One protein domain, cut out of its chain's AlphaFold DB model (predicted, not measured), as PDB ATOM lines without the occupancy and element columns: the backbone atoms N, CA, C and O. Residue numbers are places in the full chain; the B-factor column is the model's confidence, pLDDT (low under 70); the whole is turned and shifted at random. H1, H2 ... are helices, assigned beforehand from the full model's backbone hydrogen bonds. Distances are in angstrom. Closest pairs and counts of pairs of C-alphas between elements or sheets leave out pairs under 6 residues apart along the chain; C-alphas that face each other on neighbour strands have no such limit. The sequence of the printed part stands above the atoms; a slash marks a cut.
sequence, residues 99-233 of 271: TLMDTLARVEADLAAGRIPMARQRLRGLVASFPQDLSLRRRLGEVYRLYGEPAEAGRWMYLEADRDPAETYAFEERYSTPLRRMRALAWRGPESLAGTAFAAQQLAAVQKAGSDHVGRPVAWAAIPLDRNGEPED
ATOM      1  N   THR A  99     -52.269  35.833   2.982       84.06
ATOM      2  CA  THR A  99     -52.080  34.517   3.625       84.06
ATOM      3  C   THR A  99     -51.334  34.610   4.961       84.06
ATOM      4  O   THR A  99     -51.652  33.868   5.897       84.06
ATOM      5  N   LEU A 100     -50.395  35.553   5.096       84.12
ATOM      6  CA  LEU A 100     -49.737  35.861   6.368       84.12
ATOM      7  C   LEU A 100     -50.744  36.386   7.402       84.12
ATOM      8  O   LEU A 100     -50.784  35.874   8.521       84.12
ATOM      9  N   MET A 101     -51.580  37.359   7.023       86.06
ATOM     10  CA  MET A 101     -52.580  37.944   7.923       86.06
ATOM     11  C   MET A 101     -53.632  36.920   8.379       86.06
ATOM     12  O   MET A 101     -53.935  36.867   9.569       86.06
ATOM     13  N   ASP A 102     -54.130  36.048   7.490       87.94
ATOM     14  CA  ASP A 102     -55.051  34.955   7.872       87.94
ATOM     15  C   ASP A 102     -54.385  33.982   8.860       87.94
ATOM     16  O   ASP A 102     -54.972  33.577   9.865       87.94
ATOM     17  N   THR A 103     -53.113  33.641   8.634       89.19
ATOM     18  CA  THR A 103     -52.392  32.742   9.545       89.19
ATOM     19  C   THR A 103     -52.186  33.377  10.921       89.19
ATOM     20  O   THR A 103     -52.366  32.693  11.930       89.19
ATOM     21  N   LEU A 104     -51.869  34.672  10.987       91.06
ATOM     22  CA  LEU A 104     -51.759  35.405  12.250       91.06
ATOM     23  C   LEU A 104     -53.105  35.514  12.972       91.06
ATOM     24  O   LEU A 104     -53.165  35.259  14.172       91.06
ATOM     25  N   ALA A 105     -54.198  35.781  12.255       90.56
ATOM     26  CA  ALA A 105     -55.538  35.795  12.839       90.56
ATOM     27  C   ALA A 105     -55.897  34.441  13.482       90.56
ATOM     28  O   ALA A 105     -56.463  34.390  14.574       90.56
ATOM     29  N   ARG A 106     -55.504  33.326  12.850       90.19
ATOM     30  CA  ARG A 106     -55.671  31.979  13.422       90.19
ATOM     31  C   ARG A 106     -54.799  31.749  14.651       90.19
ATOM     32  O   ARG A 106     -55.267  31.120  15.594       90.19
ATOM     33  N   VAL A 107     -53.562  32.251  14.656       92.75
ATOM     34  CA  VAL A 107     -52.686  32.201  15.839       92.75
ATOM     35  C   VAL A 107     -53.339  32.936  17.008       92.75
ATOM     36  O   VAL A 107     -53.423  32.373  18.095       92.75
ATOM     37  N   GLU A 108     -53.880  34.135  16.785       91.00
ATOM     38  CA  GLU A 108     -54.583  34.884  17.833       91.00
ATOM     39  C   GLU A 108     -55.844  34.167  18.324       91.00
ATOM     40  O   GLU A 108     -56.079  34.085  19.529       91.00
ATOM     41  N   ALA A 109     -56.625  33.567  17.422       92.62
ATOM     42  CA  ALA A 109     -57.782  32.757  17.801       92.62
ATOM     43  C   ALA A 109     -57.385  31.511  18.617       92.62
ATOM     44  O   ALA A 109     -58.079  31.132  19.563       92.62
ATOM     45  N   ASP A 110     -56.265  30.867  18.276       91.94
ATOM     46  CA  ASP A 110     -55.719  29.738  19.029       91.94
ATOM     47  C   ASP A 110     -55.262  30.187  20.430       91.94
ATOM     48  O   ASP A 110     -55.579  29.517  21.414       91.94
ATOM     49  N   LEU A 111     -54.600  31.344  20.549       90.81
ATOM     50  CA  LEU A 111     -54.171  31.923  21.830       90.81
ATOM     51  C   LEU A 111     -55.361  32.326  22.710       90.81
ATOM     52  O   LEU A 111     -55.397  31.966  23.887       90.81
ATOM     53  N   ALA A 112     -56.370  32.988  22.139       91.44
ATOM     54  CA  ALA A 112     -57.597  33.367  22.840       91.44
ATOM     55  C   ALA A 112     -58.384  32.143  23.341       91.44
ATOM     56  O   ALA A 112     -58.948  32.165  24.434       91.44
ATOM     57  N   ALA A 113     -58.371  31.050  22.573       92.25
ATOM     58  CA  ALA A 113     -58.976  29.775  22.951       92.25
ATOM     59  C   ALA A 113     -58.115  28.940  23.925       92.25
ATOM     60  O   ALA A 113     -58.501  27.826  24.273       92.25
ATOM     61  N   GLY A 114     -56.932  29.422  24.331       90.75
ATOM     62  CA  GLY A 114     -56.001  28.680  25.188       90.75
ATOM     63  C   GLY A 114     -55.318  27.489  24.503       90.75
ATOM     64  O   GLY A 114     -54.663  26.684  25.162       90.75
ATOM     65  N   ARG A 115     -55.423  27.368  23.174       90.44
ATOM     66  CA  ARG A 115     -54.785  26.326  22.352       90.44
ATOM     67  C   ARG A 115     -53.331  26.700  22.038       90.44
ATOM     68  O   ARG A 115     -52.910  26.733  20.881       90.44
ATOM     69  N   ILE A 116     -52.542  26.941  23.088       89.31
ATOM     70  CA  ILE A 116     -51.143  27.394  22.996       89.31
ATOM     71  C   ILE A 116     -50.245  26.464  22.140       89.31
ATOM     72  O   ILE A 116     -49.443  26.997  21.368       89.31
ATOM     73  N   PRO A 117     -50.384  25.114  22.152       90.06
ATOM     74  CA  PRO A 117     -49.554  24.262  21.292       90.06
ATOM     75  C   PRO A 117     -49.763  24.529  19.794       90.06
ATOM     76  O   PRO A 117     -48.800  24.543  19.028       90.06
ATOM     77  N   MET A 118     -51.012  24.777  19.382       90.19
ATOM     78  CA  MET A 118     -51.366  25.061  17.987       90.19
ATOM     79  C   MET A 118     -50.853  26.430  17.553       90.19
ATOM     80  O   MET A 118     -50.223  26.538  16.499       90.19
ATOM     81  N   ALA A 119     -51.024  27.445  18.404       91.56
ATOM     82  CA  ALA A 119     -50.469  28.775  18.175       91.56
ATOM     83  C   ALA A 119     -48.946  28.719  17.974       91.56
ATOM     84  O   ALA A 119     -48.427  29.243  16.989       91.56
ATOM     85  N   ARG A 120     -48.232  28.003  18.853       92.62
ATOM     86  CA  ARG A 120     -46.778  27.804  18.762       92.62
ATOM     87  C   ARG A 120     -46.370  27.124  17.459       92.62
ATOM     88  O   ARG A 120     -45.439  27.581  16.802       92.62
ATOM     89  N   GLN A 121     -47.047  26.039  17.084       91.69
ATOM     90  CA  GLN A 121     -46.728  25.292  15.868       91.69
ATOM     91  C   GLN A 121     -46.899  26.158  14.614       91.69
ATOM     92  O   GLN A 121     -45.992  26.225  13.785       91.69
ATOM     93  N   ARG A 122     -48.033  26.859  14.496       91.94
ATOM     94  CA  ARG A 122     -48.295  27.776  13.377       91.94
ATOM     95  C   ARG A 122     -47.257  28.894  13.320       91.94
ATOM     96  O   ARG A 122     -46.723  29.181  12.251       91.94
ATOM     97  N   LEU A 123     -46.931  29.482  14.469       92.44
ATOM     98  CA  LEU A 123     -45.987  30.587  14.551       92.44
ATOM     99  C   LEU A 123     -44.544  30.153  14.245       92.44
ATOM    100  O   LEU A 123     -43.843  30.874  13.543       92.44
ATOM    101  N   ARG A 124     -44.115  28.946  14.652       91.69
ATOM    102  CA  ARG A 124     -42.832  28.363  14.202       91.69
ATOM    103  C   ARG A 124     -42.790  28.201  12.684       91.69
ATOM    104  O   ARG A 124     -41.772  28.513  12.073       91.69
ATOM    105  N   GLY A 125     -43.896  27.769  12.074       90.31
ATOM    106  CA  GLY A 125     -44.031  27.706  10.618       90.31
ATOM    107  C   GLY A 125     -43.854  29.076   9.956       90.31
ATOM    108  O   GLY A 125     -43.083  29.206   9.008       90.31
ATOM    109  N   LEU A 126     -44.501  30.113  10.499       91.25
ATOM    110  CA  LEU A 126     -44.350  31.486  10.010       91.25
ATOM    111  C   LEU A 126     -42.912  31.996  10.145       91.25
ATOM    112  O   LEU A 126     -42.364  32.506   9.174       91.25
ATOM    113  N   VAL A 127     -42.266  31.805  11.298       90.69
ATOM    114  CA  VAL A 127     -40.867  32.217  11.507       90.69
ATOM    115  C   VAL A 127     -39.911  31.465  10.572       90.69
ATOM    116  O   VAL A 127     -38.941  32.044  10.093       90.69
ATOM    117  N   ALA A 128     -40.178  30.197  10.248       86.81
ATOM    118  CA  ALA A 128     -39.362  29.445   9.293       86.81
ATOM    119  C   ALA A 128     -39.452  30.000   7.854       86.81
ATOM    120  O   ALA A 128     -38.458  29.955   7.112       86.81
ATOM    121  N   SER A 129     -40.621  30.525   7.469       86.50
ATOM    122  CA  SER A 129     -40.844  31.206   6.185       86.50
ATOM    123  C   SER A 129     -40.317  32.643   6.180       86.50
ATOM    124  O   SER A 129     -39.765  33.082   5.174       86.50
ATOM    125  N   PHE A 130     -40.423  33.351   7.308       87.44
ATOM    126  CA  PHE A 130     -40.020  34.748   7.481       87.44
ATOM    127  C   PHE A 130     -38.988  34.892   8.617       87.44
ATOM    128  O   PHE A 130     -39.266  35.510   9.646       87.44
ATOM    129  N   PRO A 131     -37.767  34.345   8.459       86.75
ATOM    130  CA  PRO A 131     -36.782  34.283   9.544       86.75
ATOM    131  C   PRO A 131     -36.224  35.646   9.959       86.75
ATOM    132  O   PRO A 131     -35.634  35.747  11.029       86.75
ATOM    133  N   GLN A 132     -36.386  36.671   9.119       87.50
ATOM    134  CA  GLN A 132     -35.897  38.032   9.356       87.50
ATOM    135  C   GLN A 132     -36.923  38.923  10.061       87.50
ATOM    136  O   GLN A 132     -36.575  40.006  10.522       87.50
ATOM    137  N   ASP A 133     -38.180  38.484  10.149       89.94
ATOM    138  CA  ASP A 133     -39.226  39.265  10.794       89.94
ATOM    139  C   ASP A 133     -39.097  39.155  12.319       89.94
ATOM    140  O   ASP A 133     -39.461  38.146  12.938       89.94
ATOM    141  N   LEU A 134     -38.546  40.208  12.926       91.44
ATOM    142  CA  LEU A 134     -38.364  40.294  14.371       91.44
ATOM    143  C   LEU A 134     -39.700  40.294  15.127       91.44
ATOM    144  O   LEU A 134     -39.768  39.741  16.220       91.44
ATOM    145  N   SER A 135     -40.787  40.799  14.531       91.50
ATOM    146  CA  SER A 135     -42.097  40.823  15.191       91.50
ATOM    147  C   SER A 135     -42.650  39.411  15.415       91.50
ATOM    148  O   SER A 135     -43.134  39.092  16.503       91.50
ATOM    149  N   LEU A 136     -42.486  38.518  14.429       92.25
ATOM    150  CA  LEU A 136     -42.875  37.109  14.547       92.25
ATOM    151  C   LEU A 136     -42.026  36.374  15.587       92.25
ATOM    152  O   LEU A 136     -42.539  35.543  16.339       92.25
ATOM    153  N   ARG A 137     -40.729  36.692  15.647       94.19
ATOM    154  CA  ARG A 137     -39.806  36.126  16.636       94.19
ATOM    155  C   ARG A 137     -40.150  36.582  18.045       94.19
ATOM    156  O   ARG A 137     -40.298  35.736  18.923       94.19
ATOM    157  N   ARG A 138     -40.386  37.880  18.239       94.31
ATOM    158  CA  ARG A 138     -40.860  38.443  19.505       94.31
ATOM    159  C   ARG A 138     -42.123  37.733  19.978       94.31
ATOM    160  O   ARG A 138     -42.180  37.241  21.105       94.31
ATOM    161  N   ARG A 139     -43.103  37.590  19.081       93.31
ATOM    162  CA  ARG A 139     -44.362  36.906  19.383       93.31
ATOM    163  C   ARG A 139     -44.148  35.453  19.795       93.31
ATOM    164  O   ARG A 139     -44.799  34.965  20.717       93.31
ATOM    165  N   LEU A 140     -43.221  34.753  19.146       94.69
ATOM    166  CA  LEU A 140     -42.902  33.372  19.491       94.69
ATOM    167  C   LEU A 140     -42.228  33.278  20.864       94.69
ATOM    168  O   LEU A 140     -42.573  32.390  21.642       94.69
ATOM    169  N   GLY A 141     -41.342  34.222  21.191       95.38
ATOM    170  CA  GLY A 141     -40.750  34.351  22.521       95.38
ATOM    171  C   GLY A 141     -41.807  34.503  23.616       95.38
ATOM    172  O   GLY A 141     -41.783  33.770  24.603       95.38
ATOM    173  N   GLU A 142     -42.802  35.367  23.405       94.38
ATOM    174  CA  GLU A 142     -43.934  35.538  24.328       94.38
ATOM    175  C   GLU A 142     -44.719  34.235  24.543       94.38
ATOM    176  O   GLU A 142     -45.066  33.901  25.676       94.38
ATOM    177  N   VAL A 143     -44.954  33.455  23.485       94.62
ATOM    178  CA  VAL A 143     -45.617  32.147  23.597       94.62
ATOM    179  C   VAL A 143     -44.781  31.160  24.419       94.62
ATOM    180  O   VAL A 143     -45.336  30.410  25.222       94.62
ATOM    181  N   TYR A 144     -43.453  31.167  24.284       93.94
ATOM    182  CA  TYR A 144     -42.571  30.320  25.096       93.94
ATOM    183  C   TYR A 144     -42.528  30.726  26.575       93.94
ATOM    184  O   TYR A 144     -42.434  29.849  27.440       93.94
ATOM    185  N   ARG A 145     -42.703  32.015  26.895       93.94
ATOM    186  CA  ARG A 145     -42.893  32.471  28.285       93.94
ATOM    187  C   ARG A 145     -44.136  31.860  28.918       93.94
ATOM    188  O   ARG A 145     -44.080  31.437  30.069       93.94
ATOM    189  N   LEU A 146     -45.233  31.751  28.161       90.75
ATOM    190  CA  LEU A 146     -46.465  31.109  28.641       90.75
ATOM    191  C   LEU A 146     -46.261  29.623  28.971       90.75
ATOM    192  O   LEU A 146     -46.927  29.101  29.860       90.75
ATOM    193  N   TYR A 147     -45.330  28.958  28.283       85.56
ATOM    194  CA  TYR A 147     -44.945  27.571  28.554       85.56
ATOM    195  C   TYR A 147     -43.959  27.405  29.714       85.56
ATOM    196  O   TYR A 147     -43.773  26.287  30.191       85.56
ATOM    197  N   GLY A 148     -43.333  28.488  30.181       90.69
ATOM    198  CA  GLY A 148     -42.278  28.412  31.188       90.69
ATOM    199  C   GLY A 148     -40.959  27.856  30.642       90.69
ATOM    200  O   GLY A 148     -40.211  27.233  31.391       90.69
ATOM    201  N   GLU A 149     -40.667  28.076  29.357       93.00
ATOM    202  CA  GLU A 149     -39.404  27.688  28.716       93.00
ATOM    203  C   GLU A 149     -38.508  28.931  28.493       93.00
ATOM    204  O   GLU A 149     -38.477  29.479  27.387       93.00
ATOM    205  N   PRO A 150     -37.764  29.407  29.515       94.06
ATOM    206  CA  PRO A 150     -37.017  30.667  29.433       94.06
ATOM    207  C   PRO A 150     -35.878  30.638  28.407       94.06
ATOM    208  O   PRO A 150     -35.591  31.660  27.796       94.06
ATOM    209  N   ALA A 151     -35.256  29.479  28.164       94.56
ATOM    210  CA  ALA A 151     -34.187  29.354  27.171       94.56
ATOM    211  C   ALA A 151     -34.701  29.508  25.727       94.56
ATOM    212  O   ALA A 151     -34.037  30.126  24.896       94.56
ATOM    213  N   GLU A 152     -35.894  28.982  25.417       95.06
ATOM    214  CA  GLU A 152     -36.518  29.200  24.105       95.06
ATOM    215  C   GLU A 152     -37.080  30.619  23.994       95.06
ATOM    216  O   GLU A 152     -36.929  31.247  22.950       95.06
ATOM    217  N   ALA A 153     -37.666  31.172  25.062       96.00
ATOM    218  CA  ALA A 153     -38.076  32.577  25.073       96.00
ATOM    219  C   ALA A 153     -36.881  33.505  24.785       96.00
ATOM    220  O   ALA A 153     -36.944  34.333  23.874       96.00
ATOM    221  N   GLY A 154     -35.759  33.280  25.475       96.38
ATOM    222  CA  GLY A 154     -34.508  34.010  25.284       96.38
ATOM    223  C   GLY A 154     -33.953  33.877  23.873       96.38
ATOM    224  O   GLY A 154     -33.565  34.879  23.283       96.38
ATOM    225  N   ARG A 155     -33.992  32.675  23.283       96.25
ATOM    226  CA  ARG A 155     -33.588  32.432  21.888       96.25
ATOM    227  C   ARG A 155     -34.321  33.345  20.907       96.25
ATOM    228  O   ARG A 155     -33.690  33.941  20.036       96.25
ATOM    229  N   TRP A 156     -35.646  33.427  21.012       95.62
ATOM    230  CA  TRP A 156     -36.458  34.197  20.065       95.62
ATOM    231  C   TRP A 156     -36.410  35.705  20.329       95.62
ATOM    232  O   TRP A 156     -36.523  36.483  19.386       95.62
ATOM    233  N   MET A 157     -36.163  36.111  21.579       95.50
ATOM    234  CA  MET A 157     -35.980  37.509  21.989       95.50
ATOM    235  C   MET A 157     -34.529  38.002  21.872       95.50
ATOM    236  O   MET A 157     -34.266  39.177  22.090       95.50
ATOM    237  N   TYR A 158     -33.569  37.141  21.525       96.06
ATOM    238  CA  TYR A 158     -32.134  37.444  21.609       96.06
ATOM    239  C   TYR A 158     -31.686  38.649  20.766       96.06
ATOM    240  O   TYR A 158     -30.697  39.310  21.084       96.06
ATOM    241  N   LEU A 159     -32.411  38.924  19.679       95.50
ATOM    242  CA  LEU A 159     -32.150  40.040  18.766       95.50
ATOM    243  C   LEU A 159     -32.944  41.307  19.111       95.50
ATOM    244  O   LEU A 159     -32.794  42.313  18.421       95.50
ATOM    245  N   GLU A 160     -33.775  41.272  20.150       94.56
ATOM    246  CA  GLU A 160     -34.530  42.428  20.629       94.56
ATOM    247  C   GLU A 160     -33.721  43.216  21.665       94.56
ATOM    248  O   GLU A 160     -33.014  42.658  22.514       94.56
ATOM    249  N   ALA A 161     -33.824  44.543  21.597       92.88
ATOM    250  CA  ALA A 161     -33.093  45.429  22.500       92.88
ATOM    251  C   ALA A 161     -33.630  45.353  23.941       92.88
ATOM    252  O   ALA A 161     -32.853  45.451  24.887       92.88
ATOM    253  N   ASP A 162     -34.935  45.127  24.103       93.25
ATOM    254  CA  ASP A 162     -35.647  45.028  25.383       93.25
ATOM    255  C   ASP A 162     -35.730  43.587  25.925       93.25
ATOM    256  O   ASP A 162     -36.645  43.244  26.677       93.25
ATOM    257  N   ARG A 163     -34.788  42.719  25.535       93.94
ATOM    258  CA  ARG A 163     -34.736  41.321  25.988       93.94
ATOM    259  C   ARG A 163     -34.551  41.205  27.504       93.94
ATOM    260  O   ARG A 163     -33.820  41.979  28.120       93.94
ATOM    261  N   ASP A 164     -35.151  40.169  28.083       95.81
ATOM    262  CA  ASP A 164     -34.962  39.837  29.493       95.81
ATOM    263  C   ASP A 164     -33.565  39.208  29.699       95.81
ATOM    264  O   ASP A 164     -33.210  38.240  29.006       95.81
ATOM    265  N   PRO A 165     -32.740  39.730  30.627       96.31
ATOM    266  CA  PRO A 165     -31.405  39.199  30.880       96.31
ATOM    267  C   PRO A 165     -31.413  37.763  31.427       96.31
ATOM    268  O   PRO A 165     -30.509  36.999  31.099       96.31
ATOM    269  N   ALA A 166     -32.423  37.356  32.202       97.06
ATOM    270  CA  ALA A 166     -32.524  35.995  32.729       97.06
ATOM    271  C   ALA A 166     -32.843  34.981  31.621       97.06
ATOM    272  O   ALA A 166     -32.262  33.896  31.576       97.06
ATOM    273  N   GLU A 167     -33.722  35.348  30.687       96.88
ATOM    274  CA  GLU A 167     -34.023  34.534  29.502       96.88
ATOM    275  C   GLU A 167     -32.808  34.446  28.573       96.88
ATOM    276  O   GLU A 167     -32.477  33.372  28.069       96.88
ATOM    277  N   THR A 168     -32.105  35.568  28.393       97.31
ATOM    278  CA  THR A 168     -30.862  35.638  27.612       97.31
ATOM    279  C   THR A 168     -29.799  34.714  28.201       97.31
ATOM    280  O   THR A 168     -29.207  33.924  27.471       97.31
ATOM    281  N   TYR A 169     -29.603  34.754  29.521       97.06
ATOM    282  CA  TYR A 169     -28.670  33.870  30.211       97.06
ATOM    283  C   TYR A 169     -29.055  32.395  30.036       97.06
ATOM    284  O   TYR A 169     -28.215  31.590  29.646       97.06
ATOM    285  N   ALA A 170     -30.331  32.040  30.226       96.88
ATOM    286  CA  ALA A 170     -30.806  30.667  30.042       96.88
ATOM    287  C   ALA A 170     -30.590  30.155  28.604       96.88
ATOM    288  O   ALA A 170     -30.249  28.989  28.392       96.88
ATOM    289  N   PHE A 171     -30.769  31.023  27.604       97.06
ATOM    290  CA  PHE A 171     -30.444  30.719  26.211       97.06
ATOM    291  C   PHE A 171     -28.940  30.483  26.018       97.06
ATOM    292  O   PHE A 171     -28.541  29.480  25.425       97.06
ATOM    293  N   GLU A 172     -28.099  31.385  26.520       95.62
ATOM    294  CA  GLU A 172     -26.648  31.298  26.358       95.62
ATOM    295  C   GLU A 172     -26.027  30.125  27.118       95.62
ATOM    296  O   GLU A 172     -25.031  29.576  26.645       95.62
ATOM    297  N   GLU A 173     -26.622  29.726  28.242       95.88
ATOM    298  CA  GLU A 173     -26.281  28.525  29.003       95.88
ATOM    299  C   GLU A 173     -26.656  27.260  28.222       95.88
ATOM    300  O   GLU A 173     -25.817  26.373  28.038       95.88
ATOM    301  N   ARG A 174     -27.886  27.193  27.682       94.38
ATOM    302  CA  ARG A 174     -28.347  26.054  26.867       94.38
ATOM    303  C   ARG A 174     -27.511  25.880  25.600       94.38
ATOM    304  O   ARG A 174     -27.198  24.758  25.207       94.38
ATOM    305  N   TYR A 175     -27.145  26.983  24.958       92.88
ATOM    306  CA  TYR A 175     -26.314  27.006  23.760       92.88
ATOM    307  C   TYR A 175     -24.964  27.640  24.092       92.88
ATOM    308  O   TYR A 175     -24.662  28.753  23.670       92.88
ATOM    309  N   SER A 176     -24.145  26.920  24.860       91.44
ATOM    310  CA  SER A 176     -22.886  27.433  25.421       91.44
ATOM    311  C   SER A 176     -21.841  27.850  24.382       91.44
ATOM    312  O   SER A 176     -21.059  28.767  24.634       91.44
ATOM    313  N   THR A 177     -21.826  27.225  23.199       92.12
ATOM    314  CA  THR A 177     -20.870  27.575  22.139       92.12
ATOM    315  C   THR A 177     -21.455  28.600  21.161       92.12
ATOM    316  O   THR A 177     -22.622  28.484  20.768       92.12
ATOM    317  N   PRO A 178     -20.658  29.575  20.678       92.44
ATOM    318  CA  PRO A 178     -21.134  30.567  19.715       92.44
ATOM    319  C   PRO A 178     -21.730  29.948  18.443       92.44
ATOM    320  O   PRO A 178     -22.772  30.392  17.972       92.44
ATOM    321  N   LEU A 179     -21.148  28.854  17.934       89.62
ATOM    322  CA  LEU A 179     -21.710  28.126  16.791       89.62
ATOM    323  C   LEU A 179     -23.094  27.531  17.071       89.62
ATOM    324  O   LEU A 179     -23.960  27.556  16.195       89.62
ATOM    325  N   ARG A 180     -23.319  26.990  18.275       90.81
ATOM    326  CA  ARG A 180     -24.643  26.495  18.671       90.81
ATOM    327  C   ARG A 180     -25.651  27.634  18.735       90.81
ATOM    328  O   ARG A 180     -26.764  27.451  18.254       90.81
ATOM    329  N   ARG A 181     -25.253  28.812  19.229       93.62
ATOM    330  CA  ARG A 181     -26.103  30.015  19.207       93.62
ATOM    331  C   ARG A 181     -26.435  30.434  17.783       93.62
ATOM    332  O   ARG A 181     -27.599  30.677  17.497       93.62
ATOM    333  N   MET A 182     -25.457  30.445  16.874       92.25
ATOM    334  CA  MET A 182     -25.710  30.764  15.464       92.25
ATOM    335  C   MET A 182     -26.740  29.815  14.834       92.25
ATOM    336  O   MET A 182     -27.686  30.274  14.195       92.25
ATOM    337  N   ARG A 183     -26.598  28.498  15.051       90.12
ATOM    338  CA  ARG A 183     -27.572  27.501  14.570       90.12
ATOM    339  C   ARG A 183     -28.948  27.707  15.196       90.12
ATOM    340  O   ARG A 183     -29.938  27.767  14.476       90.12
ATOM    341  N   ALA A 184     -29.005  27.885  16.515       91.12
ATOM    342  CA  ALA A 184     -30.254  28.088  17.238       91.12
ATOM    343  C   ALA A 184     -30.989  29.349  16.765       91.12
ATOM    344  O   ALA A 184     -32.199  29.315  16.553       91.12
ATOM    345  N   LEU A 185     -30.275  30.450  16.528       92.00
ATOM    346  CA  LEU A 185     -30.880  31.670  16.001       92.00
ATOM    347  C   LEU A 185     -31.462  31.481  14.604       92.00
ATOM    348  O   LEU A 185     -32.329  32.262  14.231       92.00
ATOM    349  N   ALA A 186     -31.016  30.486  13.834       86.75
ATOM    350  CA  ALA A 186     -31.531  30.165  12.507       86.75
ATOM    351  C   ALA A 186     -31.660  31.390  11.571       86.75
ATOM    352  O   ALA A 186     -32.599  31.495  10.776       86.75
ATOM    353  N   TRP A 187     -30.749  32.361  11.712       89.38
ATOM    354  CA  TRP A 187     -30.765  33.592  10.928       89.38
ATOM    355  C   TRP A 187     -30.412  33.297   9.470       89.38
ATOM    356  O   TRP A 187     -29.480  32.538   9.194       89.38
ATOM    357  N   ARG A 188     -31.148  33.897   8.527       84.06
ATOM    358  CA  ARG A 188     -30.879  33.758   7.091       84.06
ATOM    359  C   ARG A 188     -30.453  35.090   6.498       84.06
ATOM    360  O   ARG A 188     -31.224  36.043   6.519       84.06
ATOM    361  N   GLY A 189     -29.279  35.102   5.876       82.56
ATOM    362  CA  GLY A 189     -28.741  36.268   5.178       82.56
ATOM    363  C   GLY A 189     -27.798  37.118   6.038       82.56
ATOM    364  O   GLY A 189     -27.469  36.728   7.158       82.56
ATOM    365  N   PRO A 190     -27.316  38.246   5.490       83.75
ATOM    366  CA  PRO A 190     -26.393  39.142   6.185       83.75
ATOM    367  C   PRO A 190     -27.064  39.880   7.353       83.75
ATOM    368  O   PRO A 190     -28.291  39.985   7.425       83.75
ATOM    369  N   GLU A 191     -26.252  40.440   8.248       85.38
ATOM    370  CA  GLU A 191     -26.704  41.222   9.409       85.38
ATOM    371  C   GLU A 191     -27.471  42.486   9.005       85.38
ATOM    372  O   GLU A 191     -28.309  42.976   9.758       85.38
ATOM    373  N   SER A 192     -27.234  43.007   7.797       83.19
ATOM    374  CA  SER A 192     -27.919  44.195   7.275       83.19
ATOM    375  C   SER A 192     -29.431  44.014   7.116       83.19
ATOM    376  O   SER A 192     -30.160  45.001   7.057       83.19
ATOM    377  N   LEU A 193     -29.922  42.770   7.087       84.81
ATOM    378  CA  LEU A 193     -31.351  42.458   6.998       84.81
ATOM    379  C   LEU A 193     -32.056  42.457   8.360       84.81
ATOM    380  O   LEU A 193     -33.253  42.200   8.422       84.81
ATOM    381  N   ALA A 194     -31.343  42.744   9.451       84.38
ATOM    382  CA  ALA A 194     -31.861  42.593  10.806       84.38
ATOM    383  C   ALA A 194     -32.949  43.600  11.209       84.38
ATOM    384  O   ALA A 194     -33.492  43.502  12.303       84.38
ATOM    385  N   GLY A 195     -33.284  44.573  10.356       83.19
ATOM    386  CA  GLY A 195     -34.358  45.545  10.589       83.19
ATOM    387  C   GLY A 195     -34.069  46.581  11.685       83.19
ATOM    388  O   GLY A 195     -34.639  47.669  11.644       83.19
ATOM    389  N   THR A 196     -33.160  46.297  12.624       91.00
ATOM    390  CA  THR A 196     -32.707  47.212  13.680       91.00
ATOM    391  C   THR A 196     -31.183  47.198  13.820       91.00
ATOM    392  O   THR A 196     -30.520  46.193  13.551       91.00
ATOM    393  N   ALA A 197     -30.612  48.320  14.276       92.94
ATOM    394  CA  ALA A 197     -29.173  48.427  14.527       92.94
ATOM    395  C   ALA A 197     -28.711  47.472  15.638       92.94
ATOM    396  O   ALA A 197     -27.650  46.864  15.524       92.94
ATOM    397  N   PHE A 198     -29.532  47.303  16.681       94.19
ATOM    398  CA  PHE A 198     -29.241  46.389  17.781       94.19
ATOM    399  C   PHE A 198     -29.153  44.935  17.294       94.19
ATOM    400  O   PHE A 198     -28.159  44.262  17.554       94.19
ATOM    401  N   ALA A 199     -30.145  44.469  16.527       94.12
ATOM    402  CA  ALA A 199     -30.147  43.109  15.997       94.12
ATOM    403  C   ALA A 199     -28.953  42.861  15.060       94.12
ATOM    404  O   ALA A 199     -28.312  41.815  15.153       94.12
ATOM    405  N   ALA A 200     -28.606  43.835  14.212       94.19
ATOM    406  CA  ALA A 200     -27.439  43.745  13.335       94.19
ATOM    407  C   ALA A 200     -26.127  43.633  14.132       94.19
ATOM    408  O   ALA A 200     -25.296  42.775  13.838       94.19
ATOM    409  N   GLN A 201     -25.960  44.454  15.176       95.31
ATOM    410  CA  GLN A 201     -24.799  44.389  16.068       95.31
ATOM    411  C   GLN A 201     -24.728  43.052  16.804       95.31
ATOM    412  O   GLN A 201     -23.652  42.458  16.875       95.31
ATOM    413  N   GLN A 202     -25.859  42.549  17.306       95.50
ATOM    414  CA  GLN A 202     -25.872  41.273  18.010       95.50
ATOM    415  C   GLN A 202     -25.538  40.101  17.094       95.50
ATOM    416  O   GLN A 202     -24.754  39.231  17.464       95.50
ATOM    417  N   LEU A 203     -26.080  40.082  15.876       95.25
ATOM    418  CA  LEU A 203     -25.727  39.064  14.892       95.25
ATOM    419  C   LEU A 203     -24.235  39.134  14.542       95.25
ATOM    420  O   LEU A 203     -23.565  38.104  14.567       95.25
ATOM    421  N   ALA A 204     -23.684  40.328  14.313       94.62
ATOM    422  CA  ALA A 204     -22.256  40.490  14.042       94.62
ATOM    423  C   ALA A 204     -21.390  39.992  15.214       94.62
ATOM    424  O   ALA A 204     -20.380  39.320  15.000       94.62
ATOM    425  N   ALA A 205     -21.798  40.263  16.458       94.94
ATOM    426  CA  ALA A 205     -21.100  39.792  17.651       94.94
ATOM    427  C   ALA A 205     -21.097  38.257  17.749       94.94
ATOM    428  O   ALA A 205     -20.045  37.652  17.968       94.94
ATOM    429  N   VAL A 206     -22.247  37.614  17.523       94.81
ATOM    430  CA  VAL A 206     -22.356  36.147  17.537       94.81
ATOM    431  C   VAL A 206     -21.559  35.526  16.387       94.81
ATOM    432  O   VAL A 206     -20.871  34.528  16.594       94.81
ATOM    433  N   GLN A 207     -21.614  36.114  15.189       93.38
ATOM    434  CA  GLN A 207     -20.865  35.643  14.025       93.38
ATOM    435  C   GLN A 207     -19.356  35.738  14.244       93.38
ATOM    436  O   GLN A 207     -18.622  34.792  13.940       93.38
ATOM    437  N   LYS A 208     -18.892  36.859  14.802       95.12
ATOM    438  CA  LYS A 208     -17.491  37.059  15.166       95.12
ATOM    439  C   LYS A 208     -17.047  36.012  16.184       95.12
ATOM    440  O   LYS A 208     -16.105  35.280  15.911       95.12
ATOM    441  N   ALA A 209     -17.792  35.842  17.278       94.00
ATOM    442  CA  ALA A 209     -17.495  34.824  18.285       94.00
ATOM    443  C   ALA A 209     -17.507  33.395  17.705       94.00
ATOM    444  O   ALA A 209     -16.698  32.557  18.095       94.00
ATOM    445  N   GLY A 210     -18.403  33.107  16.755       92.75
ATOM    446  CA  GLY A 210     -18.426  31.846  16.009       92.75
ATOM    447  C   GLY A 210     -17.193  31.647  15.133       92.75
ATOM    448  O   GLY A 210     -16.627  30.556  15.116       92.75
ATOM    449  N   SER A 211     -16.753  32.696  14.444       92.56
ATOM    450  CA  SER A 211     -15.567  32.660  13.587       92.56
ATOM    451  C   SER A 211     -14.287  32.489  14.406       92.56
ATOM    452  O   SER A 211     -13.456  31.646  14.070       92.56
ATOM    453  N   ASP A 212     -14.181  33.207  15.524       94.00
ATOM    454  CA  ASP A 212     -13.072  33.107  16.476       94.00
ATOM    455  C   ASP A 212     -13.007  31.700  17.093       94.00
ATOM    456  O   ASP A 212     -11.933  31.112  17.195       94.00
ATOM    457  N   HIS A 213     -14.160  31.112  17.433       91.31
ATOM    458  CA  HIS A 213     -14.238  29.766  18.012       91.31
ATOM    459  C   HIS A 213     -13.791  28.652  17.048       91.31
ATOM    460  O   HIS A 213     -13.248  27.645  17.491       91.31
ATOM    461  N   VAL A 214     -14.025  28.805  15.739       89.88
ATOM    462  CA  VAL A 214     -13.638  27.807  14.720       89.88
ATOM    463  C   VAL A 214     -12.264  28.108  14.111       89.88
ATOM    464  O   VAL A 214     -11.679  27.245  13.461       89.88
ATOM    465  N   GLY A 215     -11.749  29.328  14.283       90.19
ATOM    466  CA  GLY A 215     -10.517  29.789  13.641       90.19
ATOM    467  C   GLY A 215     -10.664  30.048  12.137       90.19
ATOM    468  O   GLY A 215      -9.669  30.067  11.416       90.19
ATOM    469  N   ARG A 216     -11.894  30.226  11.632       88.94
ATOM    470  CA  ARG A 216     -12.167  30.580  10.227       88.94
ATOM    471  C   ARG A 216     -13.413  31.460  10.110       88.94
ATOM    472  O   ARG A 216     -14.320  31.296  10.923       88.94
ATOM    473  N   PRO A 217     -13.526  32.320   9.081       87.19
ATOM    474  CA  PRO A 217     -14.735  33.107   8.856       87.19
ATOM    475  C   PRO A 217     -15.962  32.208   8.645       87.19
ATOM    476  O   PRO A 217     -15.970  31.359   7.750       87.19
ATOM    477  N   VAL A 218     -17.005  32.394   9.457       86.94
ATOM    478  CA  VAL A 218     -18.280  31.670   9.335       86.94
ATOM    479  C   VAL A 218     -19.369  32.636   8.882       86.94
ATOM    480  O   VAL A 218     -19.750  33.553   9.601       86.94
ATOM    481  N   ALA A 219     -19.906  32.422   7.681       86.62
ATOM    482  CA  ALA A 219     -21.062  33.164   7.186       86.62
ATOM    483  C   ALA A 219     -22.374  32.513   7.645       86.62
ATOM    484  O   ALA A 219     -22.484  31.287   7.643       86.62
ATOM    485  N   TRP A 220     -23.401  33.318   7.930       83.44
ATOM    486  CA  TRP A 220     -24.749  32.824   8.255       83.44
ATOM    487  C   TRP A 220     -25.318  31.875   7.194       83.44
ATOM    488  O   TRP A 220     -25.935  30.870   7.526       83.44
ATOM    489  N   ALA A 221     -25.053  32.149   5.912       78.81
ATOM    490  CA  ALA A 221     -25.499  31.308   4.800       78.81
ATOM    491  C   ALA A 221     -24.808  29.933   4.738       78.81
ATOM    492  O   ALA A 221     -25.336  29.015   4.121       78.81
ATOM    493  N   ALA A 222     -23.632  29.788   5.357       72.25
ATOM    494  CA  ALA A 222     -22.841  28.560   5.327       72.25
ATOM    495  C   ALA A 222     -23.193  27.589   6.466       72.25
ATOM    496  O   ALA A 222     -22.659  26.483   6.513       72.25
ATOM    497  N   ILE A 223     -24.060  27.993   7.399       72.00
ATOM    498  CA  ILE A 223     -24.449  27.163   8.535       72.00
ATOM    499  C   ILE A 223     -25.606  26.255   8.109       72.00
ATOM    500  O   ILE A 223     -26.671  26.768   7.755       72.00
ATOM    501  N   PRO A 224     -25.443  24.918   8.164       64.31
ATOM    502  CA  PRO A 224     -26.553  24.003   7.959       64.31
ATOM    503  C   PRO A 224     -27.626  24.284   9.011       64.31
ATOM    504  O   PRO A 224     -27.378  24.164  10.212       64.31
ATOM    505  N   LEU A 225     -28.801  24.702   8.552       60.75
ATOM    506  CA  LEU A 225     -29.979  24.863   9.392       60.75
ATOM    507  C   LEU A 225     -30.626  23.489   9.527       60.75
ATOM    508  O   LEU A 225     -31.085  22.924   8.531       60.75
ATOM    509  N   ASP A 226     -30.686  22.955  10.740       55.94
ATOM    510  CA  ASP A 226     -31.605  21.868  11.025       55.94
ATOM    511  C   ASP A 226     -33.025  22.421  10.833       55.94
ATOM    512  O   ASP A 226     -33.427  23.437  11.403       55.94
ATOM    513  N   ARG A 227     -33.800  21.812   9.934       50.19
ATOM    514  CA  ARG A 227     -35.094  22.367   9.500       50.19
ATOM    515  C   ARG A 227     -36.133  22.435  10.630       50.19
ATOM    516  O   ARG A 227     -37.163  23.079  10.450       50.19
ATOM    517  N   ASN A 228     -35.849  21.808  11.772       47.00
ATOM    518  CA  ASN A 228     -36.782  21.652  12.880       47.00
ATOM    519  C   ASN A 228     -36.437  22.500  14.112       47.00
ATOM    520  O   ASN A 228     -37.311  22.684  14.962       47.00
ATOM    521  N   GLY A 229     -35.248  23.108  14.193       49.19
ATOM    522  CA  GLY A 229     -34.877  24.018  15.279       49.19
ATOM    523  C   GLY A 229     -35.121  23.429  16.668       49.19
ATOM    524  O   GLY A 229     -35.425  24.186  17.599       49.19
ATOM    525  N   GLU A 230     -35.089  22.107  16.788       48.66
ATOM    526  CA  GLU A 230     -35.025  21.442  18.073       48.66
ATOM    527  C   GLU A 230     -33.549  21.476  18.445       48.66
ATOM    528  O   GLU A 230     -32.713  21.089  17.627       48.66
ATOM    529  N   PRO A 231     -33.175  21.998  19.626       45.25
ATOM    530  CA  PRO A 231     -31.852  21.688  20.127       45.25
ATOM    531  C   PRO A 231     -31.727  20.173  20.069       45.25
ATOM    532  O   PRO A 231     -32.523  19.471  20.692       45.25
ATOM    533  N   GLU A 232     -30.749  19.689  19.311       44.19
ATOM    534  CA  GLU A 232     -30.154  18.390  19.566       44.19
ATOM    535  C   GLU A 232     -29.680  18.479  21.021       44.19
ATOM    536  O   GLU A 232     -28.662  19.097  21.355       44.19
ATOM    537  N   ASP A 233     -30.574  18.076  21.921       42.91
ATOM    538  CA  ASP A 233     -30.312  17.990  23.334       42.91
ATOM    539  C   ASP A 233     -29.277  16.880  23.422       42.91
ATOM    540  O   ASP A 233     -29.598  15.711  23.232       42.91
TER     541      ASP A 233
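AT A GLANCE: This is residues 99 to 233 of the 271 residues of the protein "Predicted protein" of Streptomyces viridosporus (strain ATCC 14672 / DSM 40746 / JCM 4963 / KCTC 9882 / NRRL B-12104 / FH 1290) (UniProt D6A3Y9). This is an elongated, all-helix domain: helices H1, H2, H3 and H4 run up and down in a zigzag from one end toward the middle, each folding back on the one before. Short helix H5 crosses H4, and a hairpin of H6 and the longest helix, H7, makes the other end, with a tail without named elements running back from H7. The printed part has 135 residues with seven named helices, H1 to H7 in chain order, and no named strand. It is compact, with a radius of gyration of the C-alphas of 14.8 A, and spans 49 by 29 by 27 A.

HOW THE PARTS SIT: H7, residues 197 to 214, touches H6, residues 178 to 185, with residues 206 to 213 alone. The closest C-alphas of this helical hairpin, Pro 178 and Gly 210, are 4.8 A apart; the tilt is steep, 44 degrees, opposite ways. H6 only just touches H4, residues 150 to 157, with 3 pairs of C-alphas within 8 A, the closest being Arg 155 and Leu 185 at 6.5 A. H4 is the hub, touching three helices. It stands about perpendicular, at 74 degrees, to H5, residues 165 to 174, which it touches; the closest C-alphas are Ala 151 and Phe 171, 4.1 A apart. H4 and H3, residues 134 to 147, form a hairpin at a shallow tilt of 14 degrees; the closest C-alphas, Gly 141 and Ala 153, are 4.1 A apart. H3 and H2, residues 116 to 129, form another hairpin, closest at the C-alphas of Val 127 and Leu 136, 6.1 A. H2 and H1, residues 99 to 112, form a hairpin too, closest at the C-alphas of Val 107 and Ala 119, 4.7 A. H7 is apart from H4 and H5, among others. In each of the seven helices, every O i to N i+4 pair is within hydrogen-bond range.

IN THESE COORDINATES: H1 begins at C-alpha 99 at (-52.080, 34.517, 3.625) and is 20.0 A long; H2 measures 20.1 A and H3 20.2 A. H4 begins at C-alpha 150 at (-37.017, 30.667, 29.433). H5 measures 14.1 A. H7 measures 25.8 A and ends at C-alpha 214 at (-13.638, 27.807, 14.720).

THE WHOLE: The two C-alphas farthest apart, Ala 113 and Gly 215, are 49.3 A apart. The printed part has no cut. The link from H6 to H7, 11 residues, is long, and residues 215 to 233 have no named element. Mean pLDDT of the printed part is 88.2; residues 224 to 233 are under 70.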